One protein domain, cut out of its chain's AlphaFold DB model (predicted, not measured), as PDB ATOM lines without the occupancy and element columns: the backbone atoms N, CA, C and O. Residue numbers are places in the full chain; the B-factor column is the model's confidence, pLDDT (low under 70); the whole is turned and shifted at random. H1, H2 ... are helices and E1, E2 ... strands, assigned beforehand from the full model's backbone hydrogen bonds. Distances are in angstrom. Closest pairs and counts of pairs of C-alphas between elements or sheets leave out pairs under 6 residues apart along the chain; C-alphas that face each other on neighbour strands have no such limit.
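This is residues 13 to 115 of the 228 residues of the protein "Imm52 domain-containing protein" of Xenorhabdus eapokensis (UniProt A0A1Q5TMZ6). A twisted sheet of five strands has one long helix, H1, packed over one face and the short H3 on the opposite face. H2 only grazes the sheet near E1, and H4 sits by the last residues of H1. The printed part has 103 residues with four named helices and five named strands, in the order H1 E1 H2 E2 H3 E3 E4 E5 H4; the antiparallel sheet runs E2 E1 E3 E4 E5. The class is mixed, and the whole is compact, with a radius of gyration of the C-alphas of 12.8 A and spans of 33 by 29 by 24 A.

E3, residues 79 to 83, E4, residues 91 to 97, and E5, residues 101 to 107, form a meander, each strand the antiparallel neighbour of the one before, in two hairpins; N 82 and O 93 are 2.8 A apart, N 94 and O 104 2.8 A. E1, residues 41 to 44, pairs staggered, with E3 (N 43 to O 83, 2.9 A) and with edge strand E2, residues 56 to 59 (N 42 to O 58, 2.8 A). H1, residues 18 to 35, is on the sheet; its closest C-alphas to E2 are Tyr 26 and Ile 58, 7.1 A. H3, residues 68 to 72, has a height over the sheet of 7.0 A. H2, residues 49 to 54, is apart from H1. H4, residues 111 to 114, only just touches H1, with 3 pairs of C-alphas within 8 A, the closest Cys 35 and Val 113, 5.0 A. In H1, H2 and H3 every O i to N i+4 pair is within hydrogen-bond range; H4 is too short for one.

H1 measures 25.6 A from C-alpha 18 at (39.635, -25.868, 24.396) to C-alpha 35; E4 measures 20.4 A and E5 19.6 A. H4 ends with C-alpha 114 at (50.469, -33.391, -3.681).

The two farthest C-alphas, Glu 70 and Asn 115, are 35.4 A apart. The printed part has no cut, no link is long, and no printed residue is under 70 in pLDDT.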
ATOM      1  N   ASN A  13      31.746 -23.496  15.423       91.75
ATOM      2  CA  ASN A  13      32.754 -22.744  16.167       91.75
ATOM      3  C   ASN A  13      33.586 -23.705  17.028       91.75
ATOM      4  O   ASN A  13      33.078 -24.285  17.990       91.75
ATOM      5  N   THR A  14      34.856 -23.898  16.670       94.00
ATOM      6  CA  THR A  14      35.733 -24.862  17.349       94.00
ATOM      7  C   THR A  14      36.739 -24.225  18.294       94.00
ATOM      8  O   THR A  14      37.498 -24.948  18.926       94.00
ATOM      9  N   THR A  15      36.780 -22.899  18.402       93.00
ATOM     10  CA  THR A  15      37.765 -22.182  19.230       93.00
ATOM     11  C   THR A  15      37.197 -21.732  20.579       93.00
ATOM     12  O   THR A  15      37.967 -21.378  21.469       93.00
ATOM     13  N   GLU A  16      35.871 -21.777  20.765       90.69
ATOM     14  CA  GLU A  16      35.194 -21.404  22.020       90.69
ATOM     15  C   GLU A  16      35.575 -22.280  23.216       90.69
ATOM     16  O   GLU A  16      35.672 -21.796  24.344       90.69
ATOM     17  N   GLN A  17      35.759 -23.581  22.988       92.31
ATOM     18  CA  GLN A  17      36.082 -24.548  24.032       92.31
ATOM     19  C   GLN A  17      37.374 -25.267  23.677       92.31
ATOM     20  O   GLN A  17      37.503 -25.829  22.592       92.31
ATOM     21  N   PHE A  18      38.313 -25.293  24.622       93.81
ATOM     22  CA  PHE A  18      39.635 -25.868  24.396       93.81
ATOM     23  C   PHE A  18      39.588 -27.354  24.000       93.81
ATOM     24  O   PHE A  18      40.297 -27.764  23.087       93.81
ATOM     25  N   ASP A  19      38.698 -28.146  24.605       94.75
ATOM     26  CA  ASP A  19      38.532 -29.560  24.242       94.75
ATOM     27  C   ASP A  19      38.032 -29.733  22.795       94.75
ATOM     28  O   ASP A  19      38.486 -30.624  22.078       94.75
ATOM     29  N   VAL A  20      37.143 -28.845  22.331       95.94
ATOM     30  CA  VAL A  20      36.635 -28.849  20.947       95.94
ATOM     31  C   VAL A  20      37.738 -28.440  19.968       95.94
ATOM     32  O   VAL A  20      37.873 -29.045  18.899       95.94
ATOM     33  N   LEU A  21      38.563 -27.462  20.342       96.75
ATOM     34  CA  LEU A  21      39.740 -27.067  19.574       96.75
ATOM     35  C   LEU A  21      40.735 -28.224  19.462       96.75
ATOM     36  O   LEU A  21      41.200 -28.522  18.364       96.75
ATOM     37  N   LEU A  22      41.038 -28.906  20.569       96.94
ATOM     38  CA  LEU A  22      41.933 -30.062  20.570       96.94
ATOM     39  C   LEU A  22      41.407 -31.196  19.691       96.94
ATOM     40  O   LEU A  22      42.176 -31.764  18.915       96.94
ATOM     41  N   ASP A  23      40.112 -31.506  19.756       97.69
ATOM     42  CA  ASP A  23      39.497 -32.503  18.874       97.69
ATOM     43  C   ASP A  23      39.552 -32.074  17.397       97.69
ATOM     44  O   ASP A  23      39.741 -32.913  16.510       97.69
ATOM     45  N   THR A  24      39.452 -30.771  17.124       98.00
ATOM     46  CA  THR A  24      39.596 -30.203  15.775       98.00
ATOM     47  C   THR A  24      41.025 -30.356  15.269       98.00
ATOM     48  O   THR A  24      41.236 -30.921  14.195       98.00
ATOM     49  N   LEU A  25      42.018 -29.946  16.060       98.31
ATOM     50  CA  LEU A  25      43.431 -30.150  15.744       98.31
ATOM     51  C   LEU A  25      43.736 -31.638  15.543       98.31
ATOM     52  O   LEU A  25      44.367 -32.009  14.559       98.31
ATOM     53  N   TYR A  26      43.227 -32.519  16.405       98.56
ATOM     54  CA  TYR A  26      43.420 -33.960  16.253       98.56
ATOM     55  C   TYR A  26      42.826 -34.498  14.946       98.56
ATOM     56  O   TYR A  26      43.449 -35.319  14.269       98.56
ATOM     57  N   PHE A  27      41.634 -34.037  14.562       98.69
ATOM     58  CA  PHE A  27      41.022 -34.399  13.286       98.69
ATOM     59  C   PHE A  27      41.923 -34.000  12.108       98.69
ATOM     60  O   PHE A  27      42.262 -34.847  11.281       98.69
ATOM     61  N   PHE A  28      42.376 -32.745  12.067       98.56
ATOM     62  CA  PHE A  28      43.238 -32.261  10.988       98.56
ATOM     63  C   PHE A  28      44.606 -32.946  10.971       98.56
ATOM     64  O   PHE A  28      45.104 -33.265   9.893       98.56
ATOM     65  N   LEU A  29      45.175 -33.263  12.138       98.50
ATOM     66  CA  LEU A  29      46.401 -34.053  12.241       98.50
ATOM     67  C   LEU A  29      46.236 -35.423  11.570       98.50
ATOM     68  O   LEU A  29      47.082 -35.823  10.776       98.50
ATOM     69  N   ASN A  30      45.133 -36.124  11.848       98.44
ATOM     70  CA  ASN A  30      44.858 -37.433  11.256       98.44
ATOM     71  C   ASN A  30      44.684 -37.368   9.735       98.44
ATOM     72  O   ASN A  30      45.234 -38.205   9.018       98.44
ATOM     73  N   GLU A  31      43.933 -36.394   9.218       98.50
ATOM     74  CA  GLU A  31      43.729 -36.280   7.769       98.50
ATOM     75  C   GLU A  31      45.001 -35.850   7.025       98.50
ATOM     76  O   GLU A  31      45.306 -36.376   5.948       98.50
ATOM     77  N   LEU A  32      45.799 -34.957   7.618       97.62
ATOM     78  CA  LEU A  32      47.100 -34.577   7.073       97.62
ATOM     79  C   LEU A  32      48.101 -35.737   7.132       97.62
ATOM     80  O   LEU A  32      48.832 -35.942   6.166       97.62
ATOM     81  N   ASN A  33      48.087 -36.553   8.188       97.50
ATOM     82  CA  ASN A  33      48.920 -37.754   8.286       97.50
ATOM     83  C   ASN A  33      48.601 -38.781   7.183       97.50
ATOM     84  O   ASN A  33      49.509 -39.343   6.569       97.50
ATOM     85  N   LYS A  34      47.315 -38.976   6.849       97.81
ATOM     86  CA  LYS A  34      46.903 -39.811   5.698       97.81
ATOM     87  C   LYS A  34      47.436 -39.258   4.374       97.81
ATOM     88  O   LYS A  34      47.721 -40.025   3.443       97.81
ATOM     89  N   CYS A  35      47.579 -37.936   4.270       96.12
ATOM     90  CA  CYS A  35      48.229 -37.298   3.132       96.12
ATOM     91  C   CYS A  35      49.739 -37.577   3.139       96.12
ATOM     92  O   CYS A  35      50.250 -38.169   2.185       96.12
ATOM     93  N   ASP A  36      50.433 -37.243   4.223       95.00
ATOM     94  CA  ASP A  36      51.871 -37.439   4.406       95.00
ATOM     95  C   ASP A  36      52.187 -37.880   5.846       95.00
ATOM     96  O   ASP A  36      52.047 -37.108   6.794       95.00
ATOM     97  N   GLU A  37      52.666 -39.117   6.008       94.50
ATOM     98  CA  GLU A  37      52.893 -39.752   7.318       94.50
ATOM     99  C   GLU A  37      53.940 -39.029   8.183       94.50
ATOM    100  O   GLU A  37      54.036 -39.273   9.388       94.50
ATOM    101  N   LYS A  38      54.735 -38.124   7.592       92.94
ATOM    102  CA  LYS A  38      55.690 -37.290   8.338       92.94
ATOM    103  C   LYS A  38      55.001 -36.275   9.249       92.94
ATOM    104  O   LYS A  38      55.629 -35.838  10.216       92.94
ATOM    105  N   ILE A  39      53.756 -35.911   8.939       95.44
ATOM    106  CA  ILE A  39      52.906 -35.044   9.755       95.44
ATOM    107  C   ILE A  39      52.274 -35.928  10.830       95.44
ATOM    108  O   ILE A  39      51.268 -36.585  10.584       95.44
ATOM    109  N   ASN A  40      52.903 -36.029  11.998       96.31
ATOM    110  CA  ASN A  40      52.511 -36.989  13.041       96.31
ATOM    111  C   ASN A  40      52.338 -36.375  14.437       96.31
ATOM    112  O   ASN A  40      51.943 -37.071  15.374       96.31
ATOM    113  N   ALA A  41      52.608 -35.082  14.574       97.50
ATOM    114  CA  ALA A  41      52.337 -34.316  15.774       97.50
ATOM    115  C   ALA A  41      52.139 -32.842  15.421       97.50
ATOM    116  O   ALA A  41      52.609 -32.376  14.384       97.50
ATOM    117  N   PHE A  42      51.471 -32.131  16.322       98.19
ATOM    118  CA  PHE A  42      51.401 -30.681  16.329       98.19
ATOM    119  C   PHE A  42      52.149 -30.110  17.525       98.19
ATOM    120  O   PHE A  42      52.105 -30.668  18.623       98.19
ATOM    121  N   TYR A  43      52.802 -28.980  17.292       97.69
ATOM    122  CA  TYR A  43      53.577 -28.203  18.248       97.69
ATOM    123  C   TYR A  43      53.067 -26.760  18.254       97.69
ATOM    124  O   TYR A  43      52.609 -26.271  17.218       97.69
ATOM    125  N   ALA A  44      53.153 -26.074  19.391       96.38
ATOM    126  CA  ALA A  44      52.940 -24.636  19.457       96.38
ATOM    127  C   ALA A  44      54.126 -23.902  18.825       96.38
ATOM    128  O   ALA A  44      55.246 -24.416  18.749       96.38
ATOM    129  N   GLN A  45      53.867 -22.688  18.358       91.50
ATOM    130  CA  GLN A  45      54.914 -21.793  17.876       91.50
ATOM    131  C   GLN A  45      55.622 -21.129  19.065       91.50
ATOM    132  O   GLN A  45      55.032 -20.968  20.130       91.50
ATOM    133  N   ALA A  46      56.883 -20.749  18.881       90.12
ATOM    134  CA  ALA A  46      57.666 -20.028  19.877       90.12
ATOM    135  C   ALA A  46      58.686 -19.109  19.192       90.12
ATOM    136  O   ALA A  46      58.880 -19.186  17.974       90.12
ATOM    137  N   GLU A  47      59.352 -18.248  19.963       88.44
ATOM    138  CA  GLU A  47      60.348 -17.311  19.423       88.44
ATOM    139  C   GLU A  47      61.607 -18.024  18.915       88.44
ATOM    140  O   GLU A  47      62.271 -17.551  17.988       88.44
ATOM    141  N   SER A  48      61.938 -19.172  19.513       91.44
ATOM    142  CA  SER A  48      63.080 -19.990  19.124       91.44
ATOM    143  C   SER A  48      62.657 -21.384  18.673       91.44
ATOM    144  O   SER A  48      61.662 -21.943  19.127       91.44
ATOM    145  N   LEU A  49      63.457 -21.971  17.782       89.81
ATOM    146  CA  LEU A  49      63.226 -23.332  17.306       89.81
ATOM    147  C   LEU A  49      63.360 -24.376  18.425       89.81
ATOM    148  O   LEU A  49      62.630 -25.360  18.429       89.81
ATOM    149  N   GLU A  50      64.307 -24.173  19.341       91.44
ATOM    150  CA  GLU A  50      64.538 -25.066  20.481       91.44
ATOM    151  C   GLU A  50      63.288 -25.139  21.362       91.44
ATOM    152  O   GLU A  50      62.746 -26.221  21.562       91.44
ATOM    153  N   GLU A  51      62.754 -23.982  21.750       91.81
ATOM    154  CA  GLU A  51      61.515 -23.868  22.522       91.81
ATOM    155  C   GLU A  51      60.300 -24.427  21.764       91.81
ATOM    156  O   GLU A  51      59.520 -25.213  22.301       91.81
ATOM    157  N   ALA A  52      60.159 -24.103  20.475       92.00
ATOM    158  CA  ALA A  52      59.038 -24.579  19.664       92.00
ATOM    159  C   ALA A  52      58.996 -26.116  19.548       92.00
ATOM    160  O   ALA A  52      57.918 -26.703  19.451       92.00
ATOM    161  N   LEU A  53      60.157 -26.783  19.559       93.38
ATOM    162  CA  LEU A  53      60.255 -28.247  19.516       93.38
ATOM    163  C   LEU A  53      59.932 -28.914  20.863       93.38
ATOM    164  O   LEU A  53      59.582 -30.098  20.878       93.38
ATOM    165  N   GLU A  54      60.021 -28.184  21.973       93.44
ATOM    166  CA  GLU A  54      59.605 -28.653  23.302       93.44
ATOM    167  C   GLU A  54      58.087 -28.520  23.496       93.44
ATOM    168  O   GLU A  54      57.459 -29.371  24.132       93.44
ATOM    169  N   ASN A  55      57.472 -27.535  22.839       94.69
ATOM    170  CA  ASN A  55      56.057 -27.192  22.966       94.69
ATOM    171  C   ASN A  55      55.124 -28.107  22.155       94.69
ATOM    172  O   ASN A  55      54.260 -27.652  21.405       94.69
ATOM    173  N   LYS A  56      55.276 -29.427  22.282       96.75
ATOM    174  CA  LYS A  56      54.362 -30.389  21.648       96.75
ATOM    175  C   LYS A  56      52.949 -30.218  22.212       96.75
ATOM    176  O   LYS A  56      52.793 -30.086  23.417       96.75
ATOM    177  N   ILE A  57      51.930 -30.274  21.361       98.06
ATOM    178  CA  ILE A  57      50.515 -30.145  21.737       98.06
ATOM    179  C   ILE A  57      49.816 -31.496  21.708       98.06
ATOM    180  O   ILE A  57      49.246 -31.918  22.714       98.06
ATOM    181  N   ILE A  58      49.870 -32.182  20.564       98.12
ATOM    182  CA  ILE A  58      49.174 -33.453  20.360       98.12
ATOM    183  C   ILE A  58      49.895 -34.336  19.335       98.12
ATOM    184  O   ILE A  58      50.439 -33.831  18.354       98.12
ATOM    185  N   THR A  59      49.901 -35.652  19.547       97.94
ATOM    186  CA  THR A  59      50.430 -36.650  18.595       97.94
ATOM    187  C   THR A  59      49.322 -37.412  17.872       97.94
ATOM    188  O   THR A  59      48.159 -37.392  18.278       97.94
ATOM    189  N   ILE A  60      49.685 -38.141  16.811       96.88
ATOM    190  CA  ILE A  60      48.771 -39.037  16.085       96.88
ATOM    191  C   ILE A  60      48.170 -40.127  16.995       96.88
ATOM    192  O   ILE A  60      47.002 -40.487  16.851       96.88
ATOM    193  N   ASP A  61      48.927 -40.554  18.010       96.12
ATOM    194  CA  ASP A  61      48.508 -41.514  19.040       96.12
ATOM    195  C   ASP A  61      47.632 -40.879  20.137       96.12
ATOM    196  O   ASP A  61      47.254 -41.539  21.105       96.12
ATOM    197  N   ARG A  62      47.272 -39.597  19.972       93.81
ATOM    198  CA  ARG A  62      46.448 -38.798  20.890       93.81
ATOM    199  C   ARG A  62      47.092 -38.588  22.264       93.81
ATOM    200  O   ARG A  62      46.392 -38.412  23.261       93.81
ATOM    201  N   GLU A  63      48.422 -38.561  22.319       96.81
ATOM    202  CA  GLU A  63      49.142 -38.058  23.491       96.81
ATOM    203  C   GLU A  63      49.024 -36.533  23.506       96.81
ATOM    204  O   GLU A  63      49.459 -35.876  22.561       96.81
ATOM    205  N   ILE A  64      48.413 -35.985  24.556       96.88
ATOM    206  CA  ILE A  64      48.166 -34.549  24.717       96.88
ATOM    207  C   ILE A  64      49.112 -34.011  25.789       96.88
ATOM    208  O   ILE A  64      49.243 -34.611  26.859       96.88
ATOM    209  N   ASN A  65      49.760 -32.882  25.516       95.31
ATOM    210  CA  ASN A  65      50.560 -32.184  26.518       95.31
ATOM    211  C   ASN A  65      49.646 -31.542  27.574       95.31
ATOM    212  O   ASN A  65      48.687 -30.850  27.233       95.31
ATOM    213  N   SER A  66      49.953 -31.743  28.857       94.69
ATOM    214  CA  SER A  66      49.208 -31.143  29.970       94.69
ATOM    215  C   SER A  66      49.195 -29.613  29.945       94.69
ATOM    216  O   SER A  66      48.254 -29.016  30.455       94.69
ATOM    217  N   GLU A  67      50.203 -28.991  29.336       95.38
ATOM    218  CA  GLU A  67      50.343 -27.534  29.209       95.38
ATOM    219  C   GLU A  67      49.749 -27.001  27.896       95.38
ATOM    220  O   GLU A  67      49.837 -25.811  27.608       95.38
ATOM    221  N   ALA A  68      49.101 -27.847  27.083       95.81
ATOM    222  CA  ALA A  68      48.597 -27.444  25.771       95.81
ATOM    223  C   ALA A  68      47.673 -26.216  25.834       95.81
ATOM    224  O   ALA A  68      47.755 -25.343  24.973       95.81
ATOM    225  N   GLN A  69      46.825 -26.106  26.861       95.00
ATOM    226  CA  GLN A  69      45.937 -24.952  27.010       95.00
ATOM    227  C   GLN A  69      46.704 -23.648  27.247       95.00
ATOM    228  O   GLN A  69      46.293 -22.604  26.751       95.00
ATOM    229  N   GLU A  70      47.813 -23.700  27.977       94.69
ATOM    230  CA  GLU A  70      48.658 -22.532  28.230       94.69
ATOM    231  C   GLU A  70      49.426 -22.142  26.962       94.69
ATOM    232  O   GLU A  70      49.497 -20.965  26.623       94.69
ATOM    233  N   LEU A  71      49.913 -23.138  26.214       95.06
ATOM    234  CA  LEU A  71      50.733 -22.950  25.016       95.06
ATOM    235  C   LEU A  71      49.974 -22.375  23.811       95.06
ATOM    236  O   LEU A  71      50.549 -21.619  23.034       95.06
ATOM    237  N   ILE A  72      48.707 -22.757  23.610       94.50
ATOM    238  CA  ILE A  72      47.931 -22.362  22.416       94.50
ATOM    239  C   ILE A  72      46.631 -21.615  22.740       94.50
ATOM    240  O   ILE A  72      45.867 -21.297  21.825       94.50
ATOM    241  N   GLY A  73      46.364 -21.338  24.021       88.81
ATOM    242  CA  GLY A  73      45.114 -20.737  24.486       88.81
ATOM    243  C   GLY A  73      45.098 -19.211  24.595       88.81
ATOM    244  O   GLY A  73      44.015 -18.652  24.748       88.81
ATOM    245  N   GLU A  74      46.251 -18.535  24.511       89.94
ATOM    246  CA  GLU A  74      46.383 -17.088  24.779       89.94
ATOM    247  C   GLU A  74      45.391 -16.226  23.980       89.94
ATOM    248  O   GLU A  74      44.791 -15.297  24.523       89.94
ATOM    249  N   TYR A  75      45.187 -16.557  22.702       88.19
ATOM    250  CA  TYR A  75      44.365 -15.776  21.773       88.19
ATOM    251  C   TYR A  75      42.975 -16.372  21.529       88.19
ATOM    252  O   TYR A  75      42.261 -15.913  20.634       88.19
ATOM    253  N   LEU A  76      42.555 -17.376  22.302       89.00
ATOM    254  CA  LEU A  76      41.217 -17.950  22.163       89.00
ATOM    255  C   LEU A  76      40.125 -16.985  22.666       89.00
ATOM    256  O   LEU A  76      40.350 -16.228  23.613       89.00
ATOM    257  N   PRO A  77      38.925 -17.001  22.051       87.19
ATOM    258  CA  PRO A  77      38.511 -17.863  20.937       87.19
ATOM    259  C   PRO A  77      38.912 -17.332  19.547       87.19
ATOM    260  O   PRO A  77      38.523 -17.915  18.544       87.19
ATOM    261  N   TYR A  78      39.675 -16.244  19.438       88.62
ATOM    262  CA  TYR A  78      39.904 -15.574  18.154       88.62
ATOM    263  C   TYR A  78      40.806 -16.358  17.201       88.62
ATOM    264  O   TYR A  78      40.500 -16.464  16.013       88.62
ATOM    265  N   ALA A  79      41.937 -16.876  17.687       91.44
ATOM    266  CA  ALA A  79      42.865 -17.626  16.848       91.44
ATOM    267  C   ALA A  79      43.836 -18.491  17.650       91.44
ATOM    268  O   ALA A  79      44.109 -18.233  18.820       91.44
ATOM    269  N   THR A  80      44.408 -19.488  16.981       95.44
ATOM    270  CA  THR A  80      45.606 -20.194  17.424       95.44
ATOM    271  C   THR A  80      46.372 -20.786  16.240       95.44
ATOM    272  O   THR A  80      45.809 -20.957  15.157       95.44
ATOM    273  N   GLY A  81      47.648 -21.118  16.437       95.44
ATOM    274  CA  GLY A  81      48.518 -21.680  15.405       95.44
ATOM    275  C   GLY A  81      49.358 -22.843  15.921       95.44
ATOM    276  O   GLY A  81      49.909 -22.790  17.019       95.44
ATOM    277  N   VAL A  82      49.486 -23.882  15.099       97.44
ATOM    278  CA  VAL A  82      50.360 -25.035  15.337       97.44
ATOM    279  C   VAL A  82      51.212 -25.340  14.109       97.44
ATOM    280  O   VAL A  82      50.938 -24.873  13.002       97.44
ATOM    281  N   TRP A  83      52.260 -26.132  14.293       96.56
ATOM    282  CA  TRP A  83      53.132 -26.601  13.216       96.56
ATOM    283  C   TRP A  83      53.568 -28.051  13.445       96.56
ATOM    284  O   TRP A  83      53.334 -28.619  14.510       96.56
ATOM    285  N   ASP A  84      54.174 -28.672  12.439       95.50
ATOM    286  CA  ASP A  84      54.493 -30.108  12.431       95.50
ATOM    287  C   ASP A  84      55.860 -30.488  13.036       95.50
ATOM    288  O   ASP A  84      56.253 -31.662  13.029       95.50
ATOM    289  N   GLY A  85      56.609 -29.509  13.548       93.50
ATOM    290  CA  GLY A  85      57.910 -29.736  14.176       93.50
ATOM    291  C   GLY A  85      59.057 -30.010  13.193       93.50
ATOM    292  O   GLY A  85      60.066 -30.595  13.597       93.50
ATOM    293  N   LYS A  86      58.925 -29.686  11.895       90.06
ATOM    294  CA  LYS A  86      59.978 -29.928  10.886       90.06
ATOM    295  C   LYS A  86      60.749 -28.655  10.524       90.06
ATOM    296  O   LYS A  86      60.183 -27.666  10.089       90.06
ATOM    297  N   ASN A  87      62.078 -28.702  10.635       79.00
ATOM    298  CA  ASN A  87      62.933 -27.512  10.476       79.00
ATOM    299  C   ASN A  87      63.090 -27.012   9.029       79.00
ATOM    300  O   ASN A  87      63.347 -25.831   8.820       79.00
ATOM    301  N   ASP A  88      63.010 -27.899   8.034       78.31
ATOM    302  CA  ASP A  88      63.125 -27.534   6.617       78.31
ATOM    303  C   ASP A  88      61.737 -27.578   5.989       78.31
ATOM    304  O   ASP A  88      61.240 -28.669   5.699       78.31
ATOM    305  N   LYS A  89      61.161 -26.387   5.771       74.31
ATOM    306  CA  LYS A  89      59.891 -26.180   5.057       74.31
ATOM    307  C   LYS A  89      58.711 -26.843   5.785       74.31
ATOM    308  O   LYS A  89      58.201 -27.852   5.307       74.31
ATOM    309  N   PRO A  90      58.326 -26.307   6.959       85.81
ATOM    310  CA  PRO A  90      57.324 -26.915   7.827       85.81
ATOM    311  C   PRO A  90      55.924 -26.882   7.222       85.81
ATOM    312  O   PRO A  90      55.618 -26.080   6.335       85.81
ATOM    313  N   MET A  91      55.051 -27.700   7.799       94.25
ATOM    314  CA  MET A  91      53.616 -27.478   7.717       94.25
ATOM    315  C   MET A  91      53.156 -26.650   8.917       94.25
ATOM    316  O   MET A  91      53.539 -26.920  10.057       94.25
ATOM    317  N   SER A  92      52.327 -25.645   8.657       95.50
ATOM    318  CA  SER A  92      51.654 -24.845   9.680       95.50
ATOM    319  C   SER A  92      50.145 -24.904   9.488       95.50
ATOM    320  O   SER A  92      49.660 -24.999   8.360       95.50
ATOM    321  N   LEU A  93      49.412 -24.853  10.595       97.62
ATOM    322  CA  LEU A  93      47.959 -24.816  10.632       97.62
ATOM    323  C   LEU A  93      47.529 -23.718  11.600       97.62
ATOM    324  O   LEU A  93      47.874 -23.755  12.779       97.62
ATOM    325  N   THR A  94      46.741 -22.775  11.107       97.44
ATOM    326  CA  THR A  94      46.097 -21.734  11.909       97.44
ATOM    327  C   THR A  94      44.605 -22.004  11.950       97.44
ATOM    328  O   THR A  94      43.994 -22.213  10.904       97.44
ATOM    329  N   VAL A  95      44.024 -21.977  13.148       96.75
ATOM    330  CA  VAL A  95      42.574 -21.991  13.370       96.75
ATOM    331  C   VAL A  95      42.176 -20.597  13.826       96.75
ATOM    332  O   VAL A  95      42.788 -20.062  14.748       96.75
ATOM    333  N   SER A  96      41.169 -19.997  13.208       94.56
ATOM    334  CA  SER A  96      40.631 -18.705  13.625       94.56
ATOM    335  C   SER A  96      39.111 -18.678  13.579       94.56
ATOM    336  O   SER A  96      38.475 -19.472  12.889       94.56
ATOM    337  N   GLU A  97      38.540 -17.758  14.345       86.06
ATOM    338  CA  GLU A  97      37.104 -17.537  14.460       86.06
ATOM    339  C   GLU A  97      36.731 -16.204  13.809       86.06
ATOM    340  O   GLU A  97      37.353 -15.167  14.058       86.06
ATOM    341  N   GLN A  98      35.738 -16.252  12.919       70.00
ATOM    342  CA  GLN A  98      35.109 -15.082  12.295       70.00
ATOM    343  C   GLN A  98      33.594 -15.323  12.132       70.00
ATOM    344  O   GLN A  98      33.059 -15.229  11.028       70.00
ATOM    345  N   ASN A  99      32.899 -15.658  13.224       77.25
ATOM    346  CA  ASN A  99      31.542 -16.234  13.342       77.25
ATOM    347  C   ASN A  99      31.424 -17.710  12.927       77.25
ATOM    348  O   ASN A  99      30.520 -18.417  13.367       77.25
ATOM    349  N   GLU A 100      32.354 -18.173  12.102       87.75
ATOM    350  CA  GLU A 100      32.569 -19.560  11.698       87.75
ATOM    351  C   GLU A 100      34.042 -19.914  11.949       87.75
ATOM    352  O   GLU A 100      34.876 -19.017  12.133       87.75
ATOM    353  N   THR A 101      34.386 -21.203  11.926       94.50
ATOM    354  CA  THR A 101      35.795 -21.597  12.001       94.50
ATOM    355  C   THR A 101      36.438 -21.511  10.627       94.50
ATOM    356  O   THR A 101      35.970 -22.109   9.652       94.50
ATOM    357  N   PHE A 102      37.573 -20.824  10.579       95.75
ATOM    358  CA  PHE A 102      38.471 -20.790   9.443       95.75
ATOM    359  C   PHE A 102      39.767 -21.527   9.771       95.75
ATOM    360  O   PHE A 102      40.352 -21.349  10.839       95.75
ATOM    361  N   ILE A 103      40.226 -22.354   8.838       97.38
ATOM    362  CA  ILE A 103      41.500 -23.055   8.929       97.38
ATOM    363  C   ILE A 103      42.343 -22.719   7.711       97.38
ATOM    364  O   ILE A 103      41.948 -22.984   6.573       97.38
ATOM    365  N   ALA A 104      43.526 -22.178   7.977       97.25
ATOM    366  CA  ALA A 104      44.580 -22.007   6.993       97.25
ATOM    367  C   ALA A 104      45.667 -23.046   7.249       97.25
ATOM    368  O   ALA A 104      46.202 -23.109   8.354       97.25
ATOM    369  N   ILE A 105      46.003 -23.846   6.240       97.31
ATOM    370  CA  ILE A 105      47.151 -24.756   6.292       97.31
ATOM    371  C   ILE A 105      48.114 -24.340   5.195       97.31
ATOM    372  O   ILE A 105      47.705 -24.213   4.043       97.31
ATOM    373  N   SER A 106      49.384 -24.188   5.539       95.38
ATOM    374  CA  SER A 106      50.473 -24.100   4.570       95.38
ATOM    375  C   SER A 106      51.359 -25.322   4.736       95.38
ATOM    376  O   SER A 106      51.699 -25.682   5.862       95.38
ATOM    377  N   ALA A 107      51.733 -25.962   3.632       93.25
ATOM    378  CA  ALA A 107      52.697 -27.049   3.631       93.25
ATOM    379  C   ALA A 107      53.693 -26.883   2.486       93.25
ATOM    380  O   ALA A 107      53.325 -26.679   1.326       93.25
ATOM    381  N   GLU A 108      54.972 -27.065   2.787       87.31
ATOM    382  CA  GLU A 108      56.025 -27.168   1.787       87.31
ATOM    383  C   GLU A 108      56.785 -28.493   1.990       87.31
ATOM    384  O   GLU A 108      56.811 -29.053   3.073       87.31
ATOM    385  N   ASN A 109      57.337 -29.094   0.930       78.69
ATOM    386  CA  ASN A 109      58.083 -30.369   0.999       78.69
ATOM    387  C   ASN A 109      57.332 -31.621   1.530       78.69
ATOM    388  O   ASN A 109      57.925 -32.705   1.584       78.69
ATOM    389  N   HIS A 110      56.030 -31.542   1.799       83.31
ATOM    390  CA  HIS A 110      55.181 -32.702   2.092       83.31
ATOM    391  C   HIS A 110      54.645 -33.340   0.807       83.31
ATOM    392  O   HIS A 110      53.509 -33.108   0.403       83.31
ATOM    393  N   VAL A 111      55.477 -34.138   0.126       82.50
ATOM    394  CA  VAL A 111      55.151 -34.753  -1.181       82.50
ATOM    395  C   VAL A 111      53.825 -35.523  -1.144       82.50
ATOM    396  O   VAL A 111      53.095 -35.525  -2.137       82.50
ATOM    397  N   GLY A 112      53.485 -36.147  -0.011       84.88
ATOM    398  CA  GLY A 112      52.239 -36.898   0.137       84.88
ATOM    399  C   GLY A 112      50.975 -36.044  -0.021       84.88
ATOM    400  O   GLY A 112      49.952 -36.541  -0.498       84.88
ATOM    401  N   VAL A 113      51.070 -34.748   0.290       88.81
ATOM    402  CA  VAL A 113      49.993 -33.759   0.150       88.81
ATOM    403  C   VAL A 113      49.696 -33.438  -1.321       88.81
ATOM    404  O   VAL A 113      48.564 -33.117  -1.662       88.81
ATOM    405  N   TYR A 114      50.648 -33.633  -2.239       89.69
ATOM    406  CA  TYR A 114      50.469 -33.391  -3.681       89.69
ATOM    407  C   TYR A 114      49.784 -34.569  -4.399       89.69
ATOM    408  O   TYR A 114      49.932 -34.750  -5.608       89.69
ATOM    409  N   ASN A 115      49.061 -35.420  -3.671       93.75
ATOM    410  CA  ASN A 115      48.327 -36.538  -4.245       93.75
ATOM    411  C   ASN A 115      46.833 -36.212  -4.337       93.75
ATOM    412  O   ASN A 115      46.144 -36.124  -3.321       93.75
TER     413      ASN A 115